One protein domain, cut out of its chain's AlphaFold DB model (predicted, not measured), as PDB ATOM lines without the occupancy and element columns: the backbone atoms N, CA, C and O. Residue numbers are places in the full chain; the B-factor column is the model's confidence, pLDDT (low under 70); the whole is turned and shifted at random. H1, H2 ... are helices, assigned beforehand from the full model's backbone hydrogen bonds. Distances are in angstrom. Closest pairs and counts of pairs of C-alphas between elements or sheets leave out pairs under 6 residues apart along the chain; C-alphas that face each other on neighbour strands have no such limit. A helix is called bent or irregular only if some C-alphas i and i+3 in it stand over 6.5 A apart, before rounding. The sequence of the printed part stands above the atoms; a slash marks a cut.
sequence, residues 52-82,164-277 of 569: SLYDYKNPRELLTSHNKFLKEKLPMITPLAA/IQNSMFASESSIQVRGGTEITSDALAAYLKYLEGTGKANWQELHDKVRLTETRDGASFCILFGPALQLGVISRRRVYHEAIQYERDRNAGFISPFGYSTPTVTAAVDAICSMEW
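AT A GLANCE: This is residues 52 to 82 and 164 to 277 of the 569 residues of a protein of Oryza meyeriana var. granulata (UniProt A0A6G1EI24). A helical hairpin, H5 and H6, forms the middle of a compact group of helices, with H2, H3 and H4 gathered toward one end and the small helix H1 with its loop set off at the other. Residues 57 to 62 of that loop stick out. You will find 145 printed residues with six named helices, H1 to H6 in chain order, and no named strand: the class is all helix. The whole is compact, with a radius of gyration of the C-alphas of 16.0 A and spans of 49 by 33 by 32 A.

IN THESE COORDINATES: Find C-alpha 236 at (-46.007, 12.680, 15.950); from there H5 runs 21.3 A to residue 250. H6, residues 263 to 277, runs 20.7 A to C-alpha 277 at (-57.533, 12.123, 13.096). Look next for H2 at residues 181 to 192, H3 at 201 to 213, 18.8 A long, and H4 at 220 to 230, irregular, with C-alphas 224 and 227 7.4 A apart. H1, residues 66 to 72, begins at (-62.255, 12.636, 7.418).

HOW THE PARTS SIT: H2, H4, H5 and H6 make an up-and-down bundle, each running against the one before. In the hairpin, H5 and H6 touch at a shallow tilt of 31 degrees, closest at the C-alphas of Ala 243 and Val 265, 5.5 A. H4 touches H6 at Phe 221 and Ala 268, their closest C-alphas, 6.0 A. With residues 187 to 191 alone H2 touches H3, closest at the C-alphas of Ala 190 and Trp 203, 5.6 A. H1 is close to H6 but not clearly touching: the closest C-alphas, His 66 and Trp 277, are 7.4 A apart. Every O i to N i+4 pair is within hydrogen-bond range in H1, H2, H5 and H6; H3 has 8 of 9 and H4 5 of 7.

THE WHOLE: C-alphas 60 and 199 are the farthest apart, 50.4 A. Residues 83 to 163 are not printed, and C-alphas 82 and 164 are 27.9 A apart across this cut. The link from H5 to H6 is long. Look for pLDDT under 70 at 79 to 82, 164 to 166, 180, 197 to 199 and 201.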
ATOM      1  N   SER A  52     -52.975  20.195  18.809       74.38
ATOM      2  CA  SER A  52     -53.266  19.345  17.646       74.38
ATOM      3  C   SER A  52     -52.148  19.492  16.609       74.38
ATOM      4  O   SER A  52     -51.454  20.512  16.583       74.38
ATOM      5  N   LEU A  53     -51.896  18.479  15.778       83.69
ATOM      6  CA  LEU A  53     -50.976  18.591  14.633       83.69
ATOM      7  C   LEU A  53     -51.434  19.704  13.676       83.69
ATOM      8  O   LEU A  53     -50.609  20.371  13.056       83.69
ATOM      9  N   TYR A  54     -52.747  19.908  13.585       84.06
ATOM     10  CA  TYR A  54     -53.413  20.926  12.774       84.06
ATOM     11  C   TYR A  54     -53.866  22.110  13.636       84.06
ATOM     12  O   TYR A  54     -54.234  21.913  14.795       84.06
ATOM     13  N   ASP A  55     -53.899  23.320  13.069       79.31
ATOM     14  CA  ASP A  55     -54.446  24.518  13.730       79.31
ATOM     15  C   ASP A  55     -55.972  24.416  13.882       79.31
ATOM     16  O   ASP A  55     -56.753  24.909  13.065       79.31
ATOM     17  N   TYR A  56     -56.394  23.696  14.919       77.00
ATOM     18  CA  TYR A  56     -57.786  23.392  15.186       77.00
ATOM     19  C   TYR A  56     -58.252  24.048  16.486       77.00
ATOM     20  O   TYR A  56     -57.804  23.685  17.573       77.00
ATOM     21  N   LYS A  57     -59.163  25.024  16.376       72.94
ATOM     22  CA  LYS A  57     -59.516  25.921  17.492       72.94
ATOM     23  C   LYS A  57     -60.521  25.337  18.487       72.94
ATOM     24  O   LYS A  57     -60.465  25.687  19.661       72.94
ATOM     25  N   ASN A  58     -61.456  24.488  18.047       78.75
ATOM     26  CA  ASN A  58     -62.550  24.004  18.898       78.75
ATOM     27  C   ASN A  58     -63.011  22.577  18.536       78.75
ATOM     28  O   ASN A  58     -63.759  22.428  17.574       78.75
ATOM     29  N   PRO A  59     -62.694  21.539  19.344       78.56
ATOM     30  CA  PRO A  59     -63.111  20.139  19.138       78.56
ATOM     31  C   PRO A  59     -64.590  19.922  18.776       78.56
ATOM     32  O   PRO A  59     -64.914  18.979  18.053       78.56
ATOM     33  N   ARG A  60     -65.507  20.776  19.250       80.44
ATOM     34  CA  ARG A  60     -66.949  20.631  18.975       80.44
ATOM     35  C   ARG A  60     -67.301  20.871  17.514       80.44
ATOM     36  O   ARG A  60     -68.193  20.203  16.992       80.44
ATOM     37  N   GLU A  61     -66.578  21.760  16.849       81.44
ATOM     38  CA  GLU A  61     -66.787  22.102  15.442       81.44
ATOM     39  C   GLU A  61     -66.218  21.026  14.502       81.44
ATOM     40  O   GLU A  61     -66.329  21.153  13.284       81.44
ATOM     41  N   LEU A  62     -65.602  19.959  15.048       83.00
ATOM     42  CA  LEU A  62     -64.804  19.037  14.243       83.00
ATOM     43  C   LEU A  62     -65.723  18.321  13.273       83.00
ATOM     44  O   LEU A  62     -66.743  17.745  13.663       83.00
ATOM     45  N   LEU A  63     -65.371  18.352  11.998       82.56
ATOM     46  CA  LEU A  63     -66.160  17.681  10.986       82.56
ATOM     47  C   LEU A  63     -66.253  16.190  11.304       82.56
ATOM     48  O   LEU A  63     -65.278  15.544  11.665       82.56
ATOM     49  N   THR A  64     -67.441  15.617  11.137       75.31
ATOM     50  CA  THR A  64     -67.682  14.200  11.437       75.31
ATOM     51  C   THR A  64     -67.066  13.255  10.405       75.31
ATOM     52  O   THR A  64     -67.074  12.053  10.618       75.31
ATOM     53  N   SER A  65     -66.536  13.767   9.289       85.44
ATOM     54  CA  SER A  65     -65.987  12.973   8.187       85.44
ATOM     55  C   SER A  65     -64.567  13.407   7.844       85.44
ATOM     56  O   SER A  65     -64.336  14.581   7.551       85.44
ATOM     57  N   HIS A  66     -63.661  12.429   7.765       87.94
ATOM     58  CA  HIS A  66     -62.255  12.636   7.418       87.94
ATOM     59  C   HIS A  66     -62.073  13.369   6.080       87.94
ATOM     60  O   HIS A  66     -61.316  14.325   5.974       87.94
ATOM     61  N   ASN A  67     -62.844  13.007   5.052       85.12
ATOM     62  CA  ASN A  67     -62.765  13.684   3.755       85.12
ATOM     63  C   ASN A  67     -63.164  15.159   3.816       85.12
ATOM     64  O   ASN A  67     -62.646  15.963   3.046       85.12
ATOM     65  N   LYS A  68     -64.124  15.520   4.675       86.69
ATOM     66  CA  LYS A  68     -64.478  16.928   4.859       86.69
ATOM     67  C   LYS A  68     -63.363  17.642   5.627       86.69
ATOM     68  O   LYS A  68     -62.989  18.731   5.219       86.69
ATOM     69  N   PHE A  69     -62.802  16.998   6.651       87.94
ATOM     70  CA  PHE A  69     -61.655  17.509   7.406       87.94
ATOM     71  C   PHE A  69     -60.463  17.828   6.488       87.94
ATOM     72  O   PHE A  69     -59.951  18.941   6.506       87.94
ATOM     73  N   LEU A  70     -60.107  16.925   5.568       85.31
ATOM     74  CA  LEU A  70     -59.049  17.185   4.582       85.31
ATOM     75  C   LEU A  70     -59.364  18.365   3.642       85.31
ATOM     76  O   LEU A  70     -58.452  19.063   3.199       85.31
ATOM     77  N   LYS A  71     -60.642  18.610   3.324       87.69
ATOM     78  CA  LYS A  71     -61.055  19.727   2.457       87.69
ATOM     79  C   LYS A  71     -60.899  21.094   3.117       87.69
ATOM     80  O   LYS A  71     -60.778  22.072   2.383       87.69
ATOM     81  N   GLU A  72     -60.874  21.168   4.447       85.69
ATOM     82  CA  GLU A  72     -60.627  22.423   5.167       85.69
ATOM     83  C   GLU A  72     -59.188  22.916   4.999       85.69
ATOM     84  O   GLU A  72     -58.940  24.108   5.149       85.69
ATOM     85  N   LYS A  73     -58.250  22.024   4.633       83.81
ATOM     86  CA  LYS A  73     -56.830  22.348   4.424       83.81
ATOM     87  C   LYS A  73     -56.224  23.110   5.611       83.81
ATOM     88  O   LYS A  73     -55.488  24.078   5.420       83.81
ATOM     89  N   LEU A  74     -56.547  22.668   6.828       84.31
ATOM     90  CA  LEU A  74     -56.003  23.249   8.052       84.31
ATOM     91  C   LEU A  74     -54.468  23.226   8.003       84.31
ATOM     92  O   LEU A  74     -53.888  22.187   7.662       84.31
ATOM     93  N   PRO A  75     -53.794  24.345   8.320       83.50
ATOM     94  CA  PRO A  75     -52.345  24.377   8.325       83.50
ATOM     95  C   PRO A  75     -51.821  23.485   9.450       83.50
ATOM     96  O   PRO A  75     -52.383  23.429  10.546       83.50
ATOM     97  N   MET A  76     -50.728  22.781   9.172       82.94
ATOM     98  CA  MET A  76     -50.021  22.028  10.200       82.94
ATOM     99  C   MET A  76     -49.159  22.970  11.023       82.94
ATOM    100  O   MET A  76     -48.521  23.881  10.491       82.94
ATOM    101  N   ILE A  77     -49.124  22.717  12.321       80.00
ATOM    102  CA  ILE A  77     -48.316  23.479  13.258       80.00
ATOM    103  C   ILE A  77     -46.872  22.986  13.152       80.00
ATOM    104  O   ILE A  77     -46.606  21.782  13.132       80.00
ATOM    105  N   THR A  78     -45.924  23.917  13.069       70.56
ATOM    106  CA  THR A  78     -44.495  23.588  13.085       70.56
ATOM    107  C   THR A  78     -44.154  22.850  14.385       70.56
ATOM    108  O   THR A  78     -44.629  23.274  15.443       70.56
ATOM    109  N   PRO A  79     -43.343  21.771  14.350       68.19
ATOM    110  CA  PRO A  79     -42.859  21.155  15.577       68.19
ATOM    111  C   PRO A  79     -42.192  22.227  16.431       68.19
ATOM    112  O   PRO A  79     -41.371  22.996  15.922       68.19
ATOM    113  N   LEU A  80     -42.532  22.287  17.717       60.56
ATOM    114  CA  LEU A  80     -41.753  23.118  18.619       60.56
ATOM    115  C   LEU A  80     -40.319  22.589  18.655       60.56
ATOM    116  O   LEU A  80     -40.078  21.384  18.536       60.56
ATOM    117  N   ALA A  81     -39.360  23.499  18.828       56.22
ATOM    118  CA  ALA A  81     -38.021  23.087  19.212       56.22
ATOM    119  C   ALA A  81     -38.139  22.222  20.472       56.22
ATOM    120  O   ALA A  81     -38.902  22.572  21.377       56.22
ATOM    121  N   ALA A  82     -37.412  21.100  20.515       48.09
ATOM    122  CA  ALA A  82     -37.337  20.291  21.721       48.09
ATOM    123  C   ALA A  82     -36.971  21.228  22.872       48.09
ATOM    124  O   ALA A  82     -35.942  21.910  22.804       48.09
ATOM    125  N   ILE A 164     -28.023  -6.020  23.811       59.06
ATOM    126  CA  ILE A 164     -26.985  -5.612  22.864       59.06
ATOM    127  C   ILE A 164     -26.584  -4.174  23.191       59.06
ATOM    128  O   ILE A 164     -27.429  -3.285  23.308       59.06
ATOM    129  N   GLN A 165     -25.289  -3.935  23.372       57.12
ATOM    130  CA  GLN A 165     -24.763  -2.591  23.583       57.12
ATOM    131  C   GLN A 165     -24.848  -1.806  22.264       57.12
ATOM    132  O   GLN A 165     -24.441  -2.317  21.226       57.12
ATOM    133  N   ASN A 166     -25.373  -0.578  22.304       64.69
ATOM    134  CA  ASN A 166     -25.573   0.306  21.142       64.69
ATOM    135  C   ASN A 166     -26.623  -0.156  20.102       64.69
ATOM    136  O   ASN A 166     -26.628   0.373  18.991       64.69
ATOM    137  N   SER A 167     -27.518  -1.092  20.447       76.31
ATOM    138  CA  SER A 167     -28.662  -1.469  19.597       76.31
ATOM    139  C   SER A 167     -29.856  -0.527  19.794       76.31
ATOM    140  O   SER A 167     -30.075   0.007  20.885       76.31
ATOM    141  N   MET A 168     -30.645  -0.353  18.729       82.31
ATOM    142  CA  MET A 168     -31.930   0.364  18.740       82.31
ATOM    143  C   MET A 168     -33.065  -0.465  19.373       82.31
ATOM    144  O   MET A 168     -34.178   0.032  19.542       82.31
ATOM    145  N   PHE A 169     -32.797  -1.726  19.720       83.25
ATOM    146  CA  PHE A 169     -33.749  -2.685  20.271       83.25
ATOM    147  C   PHE A 169     -33.311  -3.138  21.669       83.25
ATOM    148  O   PHE A 169     -32.127  -3.200  21.994       83.25
ATOM    149  N   ALA A 170     -34.268  -3.502  22.528       72.44
ATOM    150  CA  ALA A 170     -33.925  -3.957  23.884       72.44
ATOM    151  C   ALA A 170     -33.248  -5.341  23.922       72.44
ATOM    152  O   ALA A 170     -32.565  -5.660  24.897       72.44
ATOM    153  N   SER A 171     -33.463  -6.165  22.896       76.88
ATOM    154  CA  SER A 171     -32.877  -7.496  22.732       76.88
ATOM    155  C   SER A 171     -32.876  -7.896  21.258       76.88
ATOM    156  O   SER A 171     -33.663  -7.362  20.481       76.88
ATOM    157  N   GLU A 172     -32.079  -8.907  20.901       70.88
ATOM    158  CA  GLU A 172     -32.035  -9.483  19.542       70.88
ATOM    159  C   GLU A 172     -33.409  -9.941  19.034       70.88
ATOM    160  O   GLU A 172     -33.729  -9.799  17.858       70.88
ATOM    161  N   SER A 173     -34.251 -10.476  19.917       71.00
ATOM    162  CA  SER A 173     -35.612 -10.921  19.594       71.00
ATOM    163  C   SER A 173     -36.642  -9.791  19.576       71.00
ATOM    164  O   SER A 173     -37.763  -9.987  19.104       71.00
ATOM    165  N   SER A 174     -36.293  -8.608  20.084       78.38
ATOM    166  CA  SER A 174     -37.217  -7.485  20.130       78.38
ATOM    167  C   SER A 174     -37.428  -6.908  18.734       78.38
ATOM    168  O   SER A 174     -36.525  -6.862  17.901       78.38
ATOM    169  N   ILE A 175     -38.659  -6.480  18.486       84.12
ATOM    170  CA  ILE A 175     -39.070  -5.790  17.264       84.12
ATOM    171  C   ILE A 175     -39.324  -4.299  17.529       84.12
ATOM    172  O   ILE A 175     -39.421  -3.503  16.608       84.12
ATOM    173  N   GLN A 176     -39.442  -3.894  18.787       86.31
ATOM    174  CA  GLN A 176     -39.817  -2.527  19.130       86.31
ATOM    175  C   GLN A 176     -38.565  -1.677  19.291       86.31
ATOM    176  O   GLN A 176     -37.667  -2.061  20.049       86.31
ATOM    177  N   VAL A 177     -38.545  -0.507  18.654       84.75
ATOM    178  CA  VAL A 177     -37.490   0.482  18.876       84.75
ATOM    179  C   VAL A 177     -37.575   0.948  20.327       84.75
ATOM    180  O   VAL A 177     -38.636   1.345  20.818       84.75
ATOM    181  N   ARG A 178     -36.456   0.840  21.043       78.62
ATOM    182  CA  ARG A 178     -36.332   1.196  22.455       78.62
ATOM    183  C   ARG A 178     -35.031   1.951  22.666       78.62
ATOM    184  O   ARG A 178     -33.964   1.481  22.297       78.62
ATOM    185  N   GLY A 179     -35.123   3.101  23.317       71.12
ATOM    186  CA  GLY A 179     -33.976   3.956  23.581       71.12
ATOM    187  C   GLY A 179     -34.416   5.366  23.941       71.12
ATOM    188  O   GLY A 179     -35.610   5.642  24.037       71.12
ATOM    189  N   GLY A 180     -33.442   6.249  24.149       68.69
ATOM    190  CA  GLY A 180     -33.703   7.681  24.270       68.69
ATOM    191  C   GLY A 180     -34.078   8.314  22.926       68.69
ATOM    192  O   GLY A 180     -34.094   7.651  21.883       68.69
ATOM    193  N   THR A 181     -34.348   9.618  22.953       73.31
ATOM    194  CA  THR A 181     -34.739  10.395  21.771       73.31
ATOM    195  C   THR A 181     -33.708  10.307  20.649       73.31
ATOM    196  O   THR A 181     -34.095  10.057  19.518       73.31
ATOM    197  N   GLU A 182     -32.407  10.395  20.948       77.75
ATOM    198  CA  GLU A 182     -31.340  10.293  19.934       77.75
ATOM    199  C   GLU A 182     -31.372   8.953  19.183       77.75
ATOM    200  O   GLU A 182     -31.422   8.931  17.958       77.75
ATOM    201  N   ILE A 183     -31.445   7.835  19.916       83.12
ATOM    202  CA  ILE A 183     -31.516   6.484  19.335       83.12
ATOM    203  C   ILE A 183     -32.778   6.334  18.477       83.12
ATOM    204  O   ILE A 183     -32.742   5.734  17.405       83.12
ATOM    205  N   THR A 184     -33.899   6.883  18.946       84.12
ATOM    206  CA  THR A 184     -35.188   6.793  18.250       84.12
ATOM    207  C   THR A 184     -35.214   7.658  16.991       84.12
ATOM    208  O   THR A 184     -35.732   7.219  15.966       84.12
ATOM    209  N   SER A 185     -34.620   8.852  17.032       85.62
ATOM    210  CA  SER A 185     -34.432   9.718  15.864       85.62
ATOM    211  C   SER A 185     -33.487   9.090  14.842       85.62
ATOM    212  O   SER A 185     -33.797   9.080  13.653       85.62
ATOM    213  N   ASP A 186     -32.382   8.486  15.282       87.69
ATOM    214  CA  ASP A 186     -31.477   7.748  14.397       87.69
ATOM    215  C   ASP A 186     -32.175   6.550  13.739       87.69
ATOM    216  O   ASP A 186     -31.985   6.295  12.546       87.69
ATOM    217  N   ALA A 187     -33.010   5.830  14.494       90.62
ATOM    218  CA  ALA A 187     -33.836   4.751  13.966       90.62
ATOM    219  C   ALA A 187     -34.856   5.273  12.943       90.62
ATOM    220  O   ALA A 187     -35.022   4.681  11.879       90.62
ATOM    221  N   LEU A 188     -35.516   6.400  13.218       92.50
ATOM    222  CA  LEU A 188     -36.462   7.003  12.281       92.50
ATOM    223  C   LEU A 188     -35.769   7.422  10.979       92.50
ATOM    224  O   LEU A 188     -36.248   7.090   9.896       92.50
ATOM    225  N   ALA A 189     -34.610   8.075  11.065       90.81
ATOM    226  CA  ALA A 189     -33.824   8.436   9.890       90.81
ATOM    227  C   ALA A 189     -33.446   7.198   9.056       90.81
ATOM    228  O   ALA A 189     -33.543   7.222   7.828       90.81
ATOM    229  N   ALA A 190     -33.064   6.099   9.714       90.75
ATOM    230  CA  ALA A 190     -32.757   4.831   9.058       90.75
ATOM    231  C   ALA A 190     -33.990   4.180   8.402       90.75
ATOM    232  O   ALA A 190     -33.868   3.610   7.316       90.75
ATOM    233  N   TYR A 191     -35.169   4.292   9.024       93.25
ATOM    234  CA  TYR A 191     -36.445   3.822   8.477       93.25
ATOM    235  C   TYR A 191     -36.846   4.595   7.213       93.25
ATOM    236  O   TYR A 191     -37.182   4.004   6.187       93.25
ATOM    237  N   LEU A 192     -36.762   5.926   7.245       91.94
ATOM    238  CA  LEU A 192     -37.072   6.770   6.085       91.94
ATOM    239  C   LEU A 192     -36.113   6.490   4.914       91.94
ATOM    240  O   LEU A 192     -36.531   6.443   3.758       91.94
ATOM    241  N   LYS A 193     -34.847   6.188   5.223       89.38
ATOM    242  CA  LYS A 193     -33.787   5.842   4.261       89.38
ATOM    243  C   LYS A 193     -33.698   4.359   3.914       89.38
ATOM    244  O   LYS A 193     -32.685   3.918   3.378       89.38
ATOM    245  N   TYR A 194     -34.743   3.579   4.188       85.25
ATOM    246  CA  TYR A 194     -34.747   2.129   3.965       85.25
ATOM    247  C   TYR A 194     -34.268   1.708   2.562       85.25
ATOM    248  O   TYR A 194     -33.553   0.723   2.422       85.25
ATOM    249  N   LEU A 195     -34.589   2.486   1.522       78.94
ATOM    250  CA  LEU A 195     -34.208   2.181   0.137       78.94
ATOM    251  C   LEU A 195     -32.782   2.608  -0.260       78.94
ATOM    252  O   LEU A 195     -32.360   2.296  -1.370       78.94
ATOM    253  N   GLU A 196     -32.048   3.345   0.577       76.75
ATOM    254  CA  GLU A 196     -30.786   3.986   0.165       76.75
ATOM    255  C   GLU A 196     -29.537   3.112   0.366       76.75
ATOM    256  O   GLU A 196     -28.470   3.468  -0.127       76.75
ATOM    257  N   GLY A 197     -29.654   1.944   1.012       63.09
ATOM    258  CA  GLY A 197     -28.501   1.119   1.388       63.09
ATOM    259  C   GLY A 197     -27.566   1.846   2.369       63.09
ATOM    260  O   GLY A 197     -27.505   3.071   2.436       63.09
ATOM    261  N   THR A 198     -26.847   1.117   3.222       66.31
ATOM    262  CA  THR A 198     -26.032   1.768   4.261       66.31
ATOM    263  C   THR A 198     -24.869   0.908   4.722       66.31
ATOM    264  O   THR A 198     -24.995  -0.301   4.870       66.31
ATOM    265  N   GLY A 199     -23.726   1.554   4.977       62.34
ATOM    266  CA  GLY A 199     -22.564   0.928   5.613       62.34
ATOM    267  C   GLY A 199     -22.631   0.911   7.147       62.34
ATOM    268  O   GLY A 199     -21.708   0.414   7.787       62.34
ATOM    269  N   LYS A 200     -23.682   1.479   7.762       74.50
ATOM    270  CA  LYS A 200     -23.846   1.504   9.224       74.50
ATOM    271  C   LYS A 200     -24.527   0.226   9.715       74.50
ATOM    272  O   LYS A 200     -25.702   0.008   9.430       74.50
ATOM    273  N   ALA A 201     -23.828  -0.552  10.543       69.88
ATOM    274  CA  ALA A 201     -24.345  -1.799  11.123       69.88
ATOM    275  C   ALA A 201     -25.695  -1.623  11.855       69.88
ATOM    276  O   ALA A 201     -26.606  -2.421  11.661       69.88
ATOM    277  N   ASN A 202     -25.866  -0.536  12.616       70.88
ATOM    278  CA  ASN A 202     -27.100  -0.275  13.373       70.88
ATOM    279  C   ASN A 202     -28.328  -0.056  12.470       70.88
ATOM    280  O   ASN A 202     -29.455  -0.311  12.876       70.88
ATOM    281  N   TRP A 203     -28.129   0.434  11.243       84.31
ATOM    282  CA  TRP A 203     -29.229   0.614  10.294       84.31
ATOM    283  C   TRP A 203     -29.596  -0.705   9.615       84.31
ATOM    284  O   TRP A 203     -30.774  -0.936   9.363       84.31
ATOM    285  N   GLN A 204     -28.613  -1.580   9.379       81.50
ATOM    286  CA  GLN A 204     -28.857  -2.918   8.841       81.50
ATOM    287  C   GLN A 204     -29.764  -3.731   9.772       81.50
ATOM    288  O   GLN A 204     -30.730  -4.331   9.310       81.50
ATOM    289  N   GLU A 205     -29.512  -3.672  11.084       84.50
ATOM    290  CA  GLU A 205     -30.367  -4.305  12.096       84.50
ATOM    291  C   GLU A 205     -31.826  -3.828  11.974       84.50
ATOM    292  O   GLU A 205     -32.749  -4.641  11.922       84.50
ATOM    293  N   LEU A 206     -32.050  -2.513  11.864       87.19
ATOM    294  CA  LEU A 206     -33.390  -1.961  11.670       87.19
ATOM    295  C   LEU A 206     -34.010  -2.412  10.343       87.19
ATOM    296  O   LEU A 206     -35.183  -2.773  10.323       87.19
ATOM    297  N   HIS A 207     -33.256  -2.395   9.242       86.81
ATOM    298  CA  HIS A 207     -33.747  -2.801   7.920       86.81
ATOM    299  C   HIS A 207     -34.199  -4.266   7.915       86.81
ATOM    300  O   HIS A 207     -35.271  -4.581   7.394       86.81
ATOM    301  N   ASP A 208     -33.447  -5.144   8.580       84.75
ATOM    302  CA  ASP A 208     -33.823  -6.547   8.748       84.75
ATOM    303  C   ASP A 208     -35.120  -6.685   9.559       84.75
ATOM    304  O   ASP A 208     -36.007  -7.463   9.191       84.75
ATOM    305  N   LYS A 209     -35.281  -5.891  10.627       88.06
ATOM    306  CA  LYS A 209     -36.517  -5.859  11.425       88.06
ATOM    307  C   LYS A 209     -37.700  -5.300  10.644       88.06
ATOM    308  O   LYS A 209     -38.773  -5.893  10.715       88.06
ATOM    309  N   VAL A 210     -37.520  -4.240   9.855       88.06
ATOM    310  CA  VAL A 210     -38.556  -3.709   8.953       88.06
ATOM    311  C   VAL A 210     -39.086  -4.835   8.075       88.06
ATOM    312  O   VAL A 210     -40.280  -5.116   8.125       88.06
ATOM    313  N   ARG A 211     -38.203  -5.567   7.387       84.69
ATOM    314  CA  ARG A 211     -38.587  -6.699   6.531       84.69
ATOM    315  C   ARG A 211     -39.359  -7.791   7.280       84.69
ATOM    316  O   ARG A 211     -40.308  -8.336   6.732       84.69
ATOM    317  N   LEU A 212     -38.969  -8.109   8.516       83.44
ATOM    318  CA  LEU A 212     -39.661  -9.111   9.343       83.44
ATOM    319  C   LEU A 212     -41.037  -8.640   9.833       83.44
ATOM    320  O   LEU A 212     -41.928  -9.455  10.055       83.44
ATOM    321  N   THR A 213     -41.202  -7.335  10.038       85.50
ATOM    322  CA  THR A 213     -42.444  -6.737  10.556       85.50
ATOM    323  C   THR A 213     -43.431  -6.298   9.496       85.50
ATOM    324  O   THR A 213     -44.594  -6.052   9.819       85.50
ATOM    325  N   GLU A 214     -42.985  -6.177   8.251       87.69
ATOM    326  CA  GLU A 214     -43.798  -5.724   7.136       87.69
ATOM    327  C   GLU A 214     -44.759  -6.835   6.692       87.69
ATOM    328  O   GLU A 214     -44.581  -7.496   5.674       87.69
ATOM    329  N   THR A 215     -45.805  -7.054   7.486       79.12
ATOM    330  CA  THR A 215     -46.877  -8.010   7.168       79.12
ATOM    331  C   THR A 215     -47.772  -7.522   6.026       79.12
ATOM    332  O   THR A 215     -48.468  -8.314   5.390       79.12
ATOM    333  N   ARG A 216     -47.747  -6.211   5.768       83.31
ATOM    334  CA  ARG A 216     -48.334  -5.508   4.625       83.31
ATOM    335  C   ARG A 216     -47.643  -4.164   4.443       83.31
ATOM    336  O   ARG A 216     -47.075  -3.642   5.401       83.31
ATOM    337  N   ASP A 217     -47.790  -3.591   3.254       84.00
ATOM    338  CA  ASP A 217     -47.230  -2.289   2.893       84.00
ATOM    339  C   ASP A 217     -47.563  -1.223   3.958       84.00
ATOM    340  O   ASP A 217     -48.729  -0.893   4.202       84.00
ATOM    341  N   GLY A 218     -46.522  -0.703   4.599       86.75
ATOM    342  CA  GLY A 218     -46.522   0.331   5.622       86.75
ATOM    343  C   GLY A 218     -46.867  -0.104   7.049       86.75
ATOM    344  O   GLY A 218     -46.962   0.759   7.921       86.75
ATOM    345  N   ALA A 219     -47.080  -1.392   7.336       88.31
ATOM    346  CA  ALA A 219     -47.443  -1.838   8.690       88.31
ATOM    347  C   ALA A 219     -46.268  -1.827   9.681       88.31
ATOM    348  O   ALA A 219     -46.485  -1.651  10.885       88.31
ATOM    349  N   SER A 220     -45.031  -1.970   9.196       91.50
ATOM    350  CA  SER A 220     -43.819  -1.964  10.026       91.50
ATOM    351  C   SER A 220     -43.690  -0.711  10.886       91.50
ATOM    352  O   SER A 220     -43.232  -0.807  12.023       91.50
ATOM    353  N   PHE A 221     -44.128   0.452  10.392       94.38
ATOM    354  CA  PHE A 221     -43.955   1.720  11.100       94.38
ATOM    355  C   PHE A 221     -44.581   1.684  12.501       94.38
ATOM    356  O   PHE A 221     -43.892   1.889  13.501       94.38
ATOM    357  N   CYS A 222     -45.875   1.362  12.590       90.12
ATOM    358  CA  CYS A 222     -46.583   1.304  13.870       90.12
ATOM    359  C   CYS A 222     -46.042   0.194  14.782       90.12
ATOM    360  O   CYS A 222     -46.043   0.351  16.000       90.12
ATOM    361  N   ILE A 223     -45.567  -0.916  14.215       89.38
ATOM    362  CA  ILE A 223     -45.005  -2.035  14.980       89.38
ATOM    363  C   ILE A 223     -43.668  -1.640  15.631       89.38
ATOM    364  O   ILE A 223     -43.445  -1.925  16.809       89.38
ATOM    365  N   LEU A 224     -42.802  -0.963  14.874       91.38
ATOM    366  CA  LEU A 224     -41.463  -0.553  15.299       91.38
ATOM    367  C   LEU A 224     -41.508   0.664  16.232       91.38
ATOM    368  O   LEU A 224     -40.924   0.631  17.317       91.38
ATOM    369  N   PHE A 225     -42.211   1.723  15.820       92.00
ATOM    370  CA  PHE A 225     -42.201   3.038  16.475       92.00
ATOM    371  C   PHE A 225     -43.419   3.296  17.364       92.00
ATOM    372  O   PHE A 225     -43.394   4.229  18.164       92.00
ATOM    373  N   GLY A 226     -44.470   2.474  17.286       87.19
ATOM    374  CA  GLY A 226     -45.690   2.641  18.084       87.19
ATOM    375  C   GLY A 226     -45.427   2.782  19.586       87.19
ATOM    376  O   GLY A 226     -45.925   3.734  20.179       87.19
ATOM    377  N   PRO A 227     -44.614   1.918  20.221       81.81
ATOM    378  CA  PRO A 227     -44.261   2.076  21.631       81.81
ATOM    379  C   PRO A 227     -43.485   3.364  21.934       81.81
ATOM    380  O   PRO A 227     -43.722   3.975  22.971       81.81
ATOM    381  N   ALA A 228     -42.585   3.793  21.045       81.44
ATOM    382  CA  ALA A 228     -41.826   5.031  21.219       81.44
ATOM    383  C   ALA A 228     -42.740   6.267  21.145       81.44
ATOM    384  O   ALA A 228     -42.617   7.163  21.979       81.44
ATOM    385  N   LEU A 229     -43.702   6.263  20.216       82.06
ATOM    386  CA  LEU A 229     -44.769   7.265  20.123       82.06
ATOM    387  C   LEU A 229     -45.656   7.250  21.375       82.06
ATOM    388  O   LEU A 229     -45.939   8.298  21.941       82.06
ATOM    389  N   GLN A 230     -46.048   6.065  21.853       74.62
ATOM    390  CA  GLN A 230     -46.892   5.928  23.046       74.62
ATOM    391  C   GLN A 230     -46.217   6.427  24.325       74.62
ATOM    392  O   GLN A 230     -46.875   6.917  25.243       74.62
ATOM    393  N   LEU A 231     -44.899   6.254  24.406       71.12
ATOM    394  CA  LEU A 231     -44.084   6.705  25.525       71.12
ATOM    395  C   LEU A 231     -43.646   8.170  25.392       71.12
ATOM    396  O   LEU A 231     -43.009   8.677  26.310       71.12
ATOM    397  N   GLY A 232     -43.966   8.845  24.282       71.44
ATOM    398  CA  GLY A 232     -43.546  10.224  24.025       71.44
ATOM    399  C   GLY A 232     -42.034  10.388  23.822       71.44
ATOM    400  O   GLY A 232     -41.512  11.484  23.991       71.44
ATOM    401  N   VAL A 233     -41.310   9.314  23.473       73.62
ATOM    402  CA  VAL A 233     -39.857   9.364  23.196       73.62
ATOM    403  C   VAL A 233     -39.568  10.186  21.938       73.62
ATOM    404  O   VAL A 233     -38.550  10.878  21.852       73.62
ATOM    405  N   ILE A 234     -40.482  10.103  20.972       79.88
ATOM    406  CA  ILE A 234     -40.544  10.921  19.766       79.88
ATOM    407  C   ILE A 234     -41.998  11.348  19.558       79.88
ATOM    408  O   ILE A 234     -42.902  10.538  19.766       79.88
ATOM    409  N   SER A 235     -42.228  12.598  19.153       81.50
ATOM    410  CA  SER A 235     -43.580  13.103  18.903       81.50
ATOM    411  C   SER A 235     -44.036  12.895  17.463       81.50
ATOM    412  O   SER A 235     -43.233  12.861  16.526       81.50
ATOM    413  N   ARG A 236     -45.351  12.807  17.256       87.25
ATOM    414  CA  ARG A 236     -46.007  12.680  15.950       87.25
ATOM    415  C   ARG A 236     -45.610  13.818  15.019       87.25
ATOM    416  O   ARG A 236     -45.293  13.573  13.856       87.25
ATOM    417  N   ARG A 237     -45.553  15.053  15.533       86.25
ATOM    418  CA  ARG A 237     -45.064  16.230  14.788       86.25
ATOM    419  C   ARG A 237     -43.644  16.043  14.297       86.25
ATOM    420  O   ARG A 237     -43.347  16.365  13.148       86.25
ATOM    421  N   ARG A 238     -42.766  15.544  15.170       85.69
ATOM    422  CA  ARG A 238     -41.364  15.317  14.833       85.69
ATOM    423  C   ARG A 238     -41.237  14.275  13.729       85.69
ATOM    424  O   ARG A 238     -40.559  14.548  12.744       85.69
ATOM    425  N   VAL A 239     -41.950  13.154  13.852       90.81
ATOM    426  CA  VAL A 239     -42.008  12.127  12.800       90.81
ATOM    427  C   VAL A 239     -42.486  12.726  11.479       90.81
ATOM    428  O   VAL A 239     -41.824  12.561  10.456       90.81
ATOM    429  N   TYR A 240     -43.614  13.441  11.503       91.56
ATOM    430  CA  TYR A 240     -44.186  14.064  10.312       91.56
ATOM    431  C   TYR A 240     -43.186  15.015   9.643       91.56
ATOM    432  O   TYR A 240     -42.955  14.945   8.437       91.56
ATOM    433  N   HIS A 241     -42.555  15.887  10.429       90.12
ATOM    434  CA  HIS A 241     -41.588  16.855   9.930       90.12
ATOM    435  C   HIS A 241     -40.359  16.188   9.310       90.12
ATOM    436  O   HIS A 241     -39.977  16.561   8.204       90.12
ATOM    437  N   GLU A 242     -39.765  15.198   9.979       91.44
ATOM    438  CA  GLU A 242     -38.597  14.484   9.452       91.44
ATOM    439  C   GLU A 242     -38.929  13.716   8.165       91.44
ATOM    440  O   GLU A 242     -38.158  13.774   7.208       91.44
ATOM    441  N   ALA A 243     -40.097  13.070   8.098       93.00
ATOM    442  CA  ALA A 243     -40.549  12.361   6.901       93.00
ATOM    443  C   ALA A 243     -40.726  13.305   5.700       93.00
ATOM    444  O   ALA A 243     -40.245  13.018   4.603       93.00
ATOM    445  N   ILE A 244     -41.369  14.458   5.911       91.06
ATOM    446  CA  ILE A 244     -41.581  15.460   4.859       91.06
ATOM    447  C   ILE A 244     -40.280  16.155   4.458       91.06
ATOM    448  O   ILE A 244     -40.072  16.421   3.273       91.06
ATOM    449  N   GLN A 245     -39.405  16.459   5.417       90.62
ATOM    450  CA  GLN A 245     -38.115  17.075   5.123       90.62
ATOM    451  C   GLN A 245     -37.254  16.139   4.274       90.62
ATOM    452  O   GLN A 245     -36.736  16.560   3.246       90.62
ATOM    453  N   TYR A 246     -37.186  14.860   4.642       91.06
ATOM    454  CA  TYR A 246     -36.471  13.857   3.861       91.06
ATOM    455  C   TYR A 246     -37.026  13.720   2.433       91.06
ATOM    456  O   TYR A 246     -36.258  13.707   1.470       91.06
ATOM    457  N   GLU A 247     -38.351  13.686   2.270       90.50
ATOM    458  CA  GLU A 247     -38.980  13.644   0.946       90.50
ATOM    459  C   GLU A 247     -38.629  14.876   0.096       90.50
ATOM    460  O   GLU A 247     -38.342  14.746  -1.096       90.50
ATOM    461  N   ARG A 248     -38.610  16.073   0.700       89.06
ATOM    462  CA  ARG A 248     -38.182  17.306   0.023       89.06
ATOM    463  C   ARG A 248     -36.723  17.235  -0.392       89.06
ATOM    464  O   ARG A 248     -36.423  17.534  -1.542       89.06
ATOM    465  N   ASP A 249     -35.832  16.850   0.516       88.44
ATOM    466  CA  ASP A 249     -34.392  16.799   0.252       88.44
ATOM    467  C   ASP A 249     -34.084  15.859  -0.922       88.44
ATOM    468  O   ASP A 249     -33.298  16.194  -1.808       88.44
ATOM    469  N   ARG A 250     -34.783  14.722  -0.985       84.88
ATOM    470  CA  ARG A 250     -34.667  13.751  -2.078       84.88
ATOM    471  C   ARG A 250     -35.180  14.285  -3.419       84.88
ATOM    472  O   ARG A 250     -34.641  13.935  -4.465       84.88
ATOM    473  N   ASN A 251     -36.194  15.143  -3.390       85.12
ATOM    474  CA  ASN A 251     -36.863  15.686  -4.572       85.12
ATOM    475  C   ASN A 251     -36.510  17.157  -4.842       85.12
ATOM    476  O   ASN A 251     -37.334  17.912  -5.362       85.12
ATOM    477  N   ALA A 252     -35.294  17.583  -4.482       83.69
ATOM    478  CA  ALA A 252     -34.788  18.938  -4.728       83.69
ATOM    479  C   ALA A 252     -35.719  20.062  -4.210       83.69
ATOM    480  O   ALA A 252     -35.874  21.110  -4.834       83.69
ATOM    481  N   GLY A 253     -36.361  19.832  -3.063       81.06
ATOM    482  CA  GLY A 253     -37.286  20.753  -2.400       81.06
ATOM    483  C   GLY A 253     -38.758  20.599  -2.796       81.06
ATOM    484  O   GLY A 253     -39.611  21.265  -2.207       81.06
ATOM    485  N   PHE A 254     -39.089  19.730  -3.756       81.44
ATOM    486  CA  PHE A 254     -40.451  19.542  -4.258       81.44
ATOM    487  C   PHE A 254     -41.170  18.364  -3.581       81.44
ATOM    488  O   PHE A 254     -40.586  17.312  -3.360       81.44
ATOM    489  N   ILE A 255     -42.466  18.514  -3.290       81.12
ATOM    490  CA  ILE A 255     -43.330  17.402  -2.861       81.12
ATOM    491  C   ILE A 255     -44.319  17.129  -3.987       81.12
ATOM    492  O   ILE A 255     -45.061  18.024  -4.394       81.12
ATOM    493  N   SER A 256     -44.332  15.893  -4.482       81.88
ATOM    494  CA  SER A 256     -45.232  15.491  -5.560       81.88
ATOM    495  C   SER A 256     -46.705  15.592  -5.133       81.88
ATOM    496  O   SER A 256     -47.069  15.134  -4.048       81.88
ATOM    497  N   PRO A 257     -47.596  16.124  -5.993       75.56
ATOM    498  CA  PRO A 257     -49.033  16.125  -5.728       75.56
ATOM    499  C   PRO A 257     -49.659  14.726  -5.850       75.56
ATOM    500  O   PRO A 257     -50.821  14.546  -5.494       75.56
ATOM    501  N   PHE A 258     -48.912  13.741  -6.363       75.44
ATOM    502  CA  PHE A 258     -49.378  12.369  -6.586       75.44
ATOM    503  C   PHE A 258     -48.989  11.397  -5.460       75.44
ATOM    504  O   PHE A 258     -49.247  10.202  -5.581       75.44
ATOM    505  N   GLY A 259     -48.397  11.896  -4.371       78.44
ATOM    506  CA  GLY A 259     -47.980  11.099  -3.215       78.44
ATOM    507  C   GLY A 259     -46.475  11.157  -2.968       78.44
ATOM    508  O   GLY A 259     -45.759  11.914  -3.621       78.44
ATOM    509  N   TYR A 260     -46.004  10.362  -2.009       84.62
ATOM    510  CA  TYR A 260     -44.597  10.331  -1.614       84.62
ATOM    511  C   TYR A 260     -43.808   9.282  -2.399       84.62
ATOM    512  O   TYR A 260     -44.338   8.262  -2.838       84.62
ATOM    513  N   SER A 261     -42.517   9.534  -2.562       77.25
ATOM    514  CA  SER A 261     -41.622   8.789  -3.447       77.25
ATOM    515  C   SER A 261     -41.155   7.477  -2.836       77.25
ATOM    516  O   SER A 261     -40.682   6.601  -3.557       77.25
ATOM    517  N   THR A 262     -41.266   7.332  -1.512       85.50
ATOM    518  CA  THR A 262     -40.868   6.112  -0.805       85.50
ATOM    519  C   THR A 262     -42.021   5.524   0.021       85.50
ATOM    520  O   THR A 262     -42.781   6.267   0.662       85.50
ATOM    521  N   PRO A 263     -42.167   4.183   0.051       87.75
ATOM    522  CA  PRO A 263     -43.191   3.522   0.858       87.75
ATOM    523  C   PRO A 263     -43.066   3.808   2.358       87.75
ATOM    524  O   PRO A 263     -44.081   3.958   3.027       87.75
ATOM    525  N   THR A 264     -41.845   3.941   2.887       91.69
ATOM    526  CA  THR A 264     -41.602   4.208   4.314       91.69
ATOM    527  C   THR A 264     -41.989   5.630   4.721       91.69
ATOM    528  O   THR A 264     -42.593   5.807   5.777       91.69
ATOM    529  N   VAL A 265     -41.748   6.640   3.875       93.00
ATOM    530  CA  VAL A 265     -42.286   7.999   4.097       93.00
ATOM    531  C   VAL A 265     -43.810   7.969   4.103       93.00
ATOM    532  O   VAL A 265     -44.428   8.512   5.016       93.00
ATOM    533  N   THR A 266     -44.415   7.293   3.121       92.12
ATOM    534  CA  THR A 266     -45.879   7.165   3.033       92.12
ATOM    535  C   THR A 266     -46.445   6.503   4.286       92.12
ATOM    536  O   THR A 266     -47.363   7.037   4.897       92.12
ATOM    537  N   ALA A 267     -45.848   5.393   4.719       93.19
ATOM    538  CA  ALA A 267     -46.252   4.656   5.909       93.19
ATOM    539  C   ALA A 267     -46.184   5.507   7.183       93.19
ATOM    540  O   ALA A 267     -47.144   5.532   7.954       93.19
ATOM    541  N   ALA A 268     -45.074   6.223   7.390       94.75
ATOM    542  CA  ALA A 268     -44.901   7.095   8.546       94.75
ATOM    543  C   ALA A 268     -45.931   8.233   8.544       94.75
ATOM    544  O   ALA A 268     -46.618   8.450   9.542       94.75
ATOM    545  N   VAL A 269     -46.089   8.932   7.417       93.50
ATOM    546  CA  VAL A 269     -47.023  10.059   7.309       93.50
ATOM    547  C   VAL A 269     -48.474   9.604   7.474       93.50
ATOM    548  O   VAL A 269     -49.208  10.200   8.264       93.50
ATOM    549  N   ASP A 270     -48.888   8.538   6.787       92.44
ATOM    550  CA  ASP A 270     -50.258   8.024   6.859       92.44
ATOM    551  C   ASP A 270     -50.598   7.538   8.272       92.44
ATOM    552  O   ASP A 270     -51.695   7.814   8.767       92.44
ATOM    553  N   ALA A 271     -49.663   6.862   8.950       93.25
ATOM    554  CA  ALA A 271     -49.841   6.432  10.332       93.25
ATOM    555  C   ALA A 271     -50.045   7.628  11.269       93.25
ATOM    556  O   ALA A 271     -51.027   7.662  12.010       93.25
ATOM    557  N   ILE A 272     -49.170   8.634  11.195       92.94
ATOM    558  CA  ILE A 272     -49.245   9.827  12.043       92.94
ATOM    559  C   ILE A 272     -50.541  10.612  11.813       92.94
ATOM    560  O   ILE A 272     -51.252  10.915  12.772       92.94
ATOM    561  N   CYS A 273     -50.885  10.898  10.556       91.94
ATOM    562  CA  CYS A 273     -52.117  11.611  10.218       91.94
ATOM    563  C   CYS A 273     -53.363  10.834  10.673       91.94
ATOM    564  O   CYS A 273     -54.314  11.427  11.182       91.94
ATOM    565  N   SER A 274     -53.350   9.502  10.542       92.88
ATOM    566  CA  SER A 274     -54.448   8.651  11.013       92.88
ATOM    567  C   SER A 274     -54.581   8.689  12.536       92.88
ATOM    568  O   SER A 274     -55.684   8.890  13.041       92.88
ATOM    569  N   MET A 275     -53.474   8.539  13.273       91.44
ATOM    570  CA  MET A 275     -53.460   8.628  14.740       91.44
ATOM    571  C   MET A 275     -54.019   9.969  15.223       91.44
ATOM    572  O   MET A 275     -54.798  10.011  16.177       91.44
ATOM    573  N   GLU A 276     -53.658  11.057  14.544       89.44
ATOM    574  CA  GLU A 276     -54.149  12.390  14.870       89.44
ATOM    575  C   GLU A 276     -55.648  12.542  14.611       89.44
ATOM    576  O   GLU A 276     -56.391  12.988  15.487       89.44
ATOM    577  N   TRP A 277     -56.114  12.112  13.437       92.44
ATOM    578  CA  TRP A 277     -57.533  12.123  13.096       92.44
ATOM    579  C   TRP A 277     -58.371  11.375  14.141       92.44
ATOM    580  O   TRP A 277     -59.377  11.898  14.624       92.44
TER     581      TRP A 277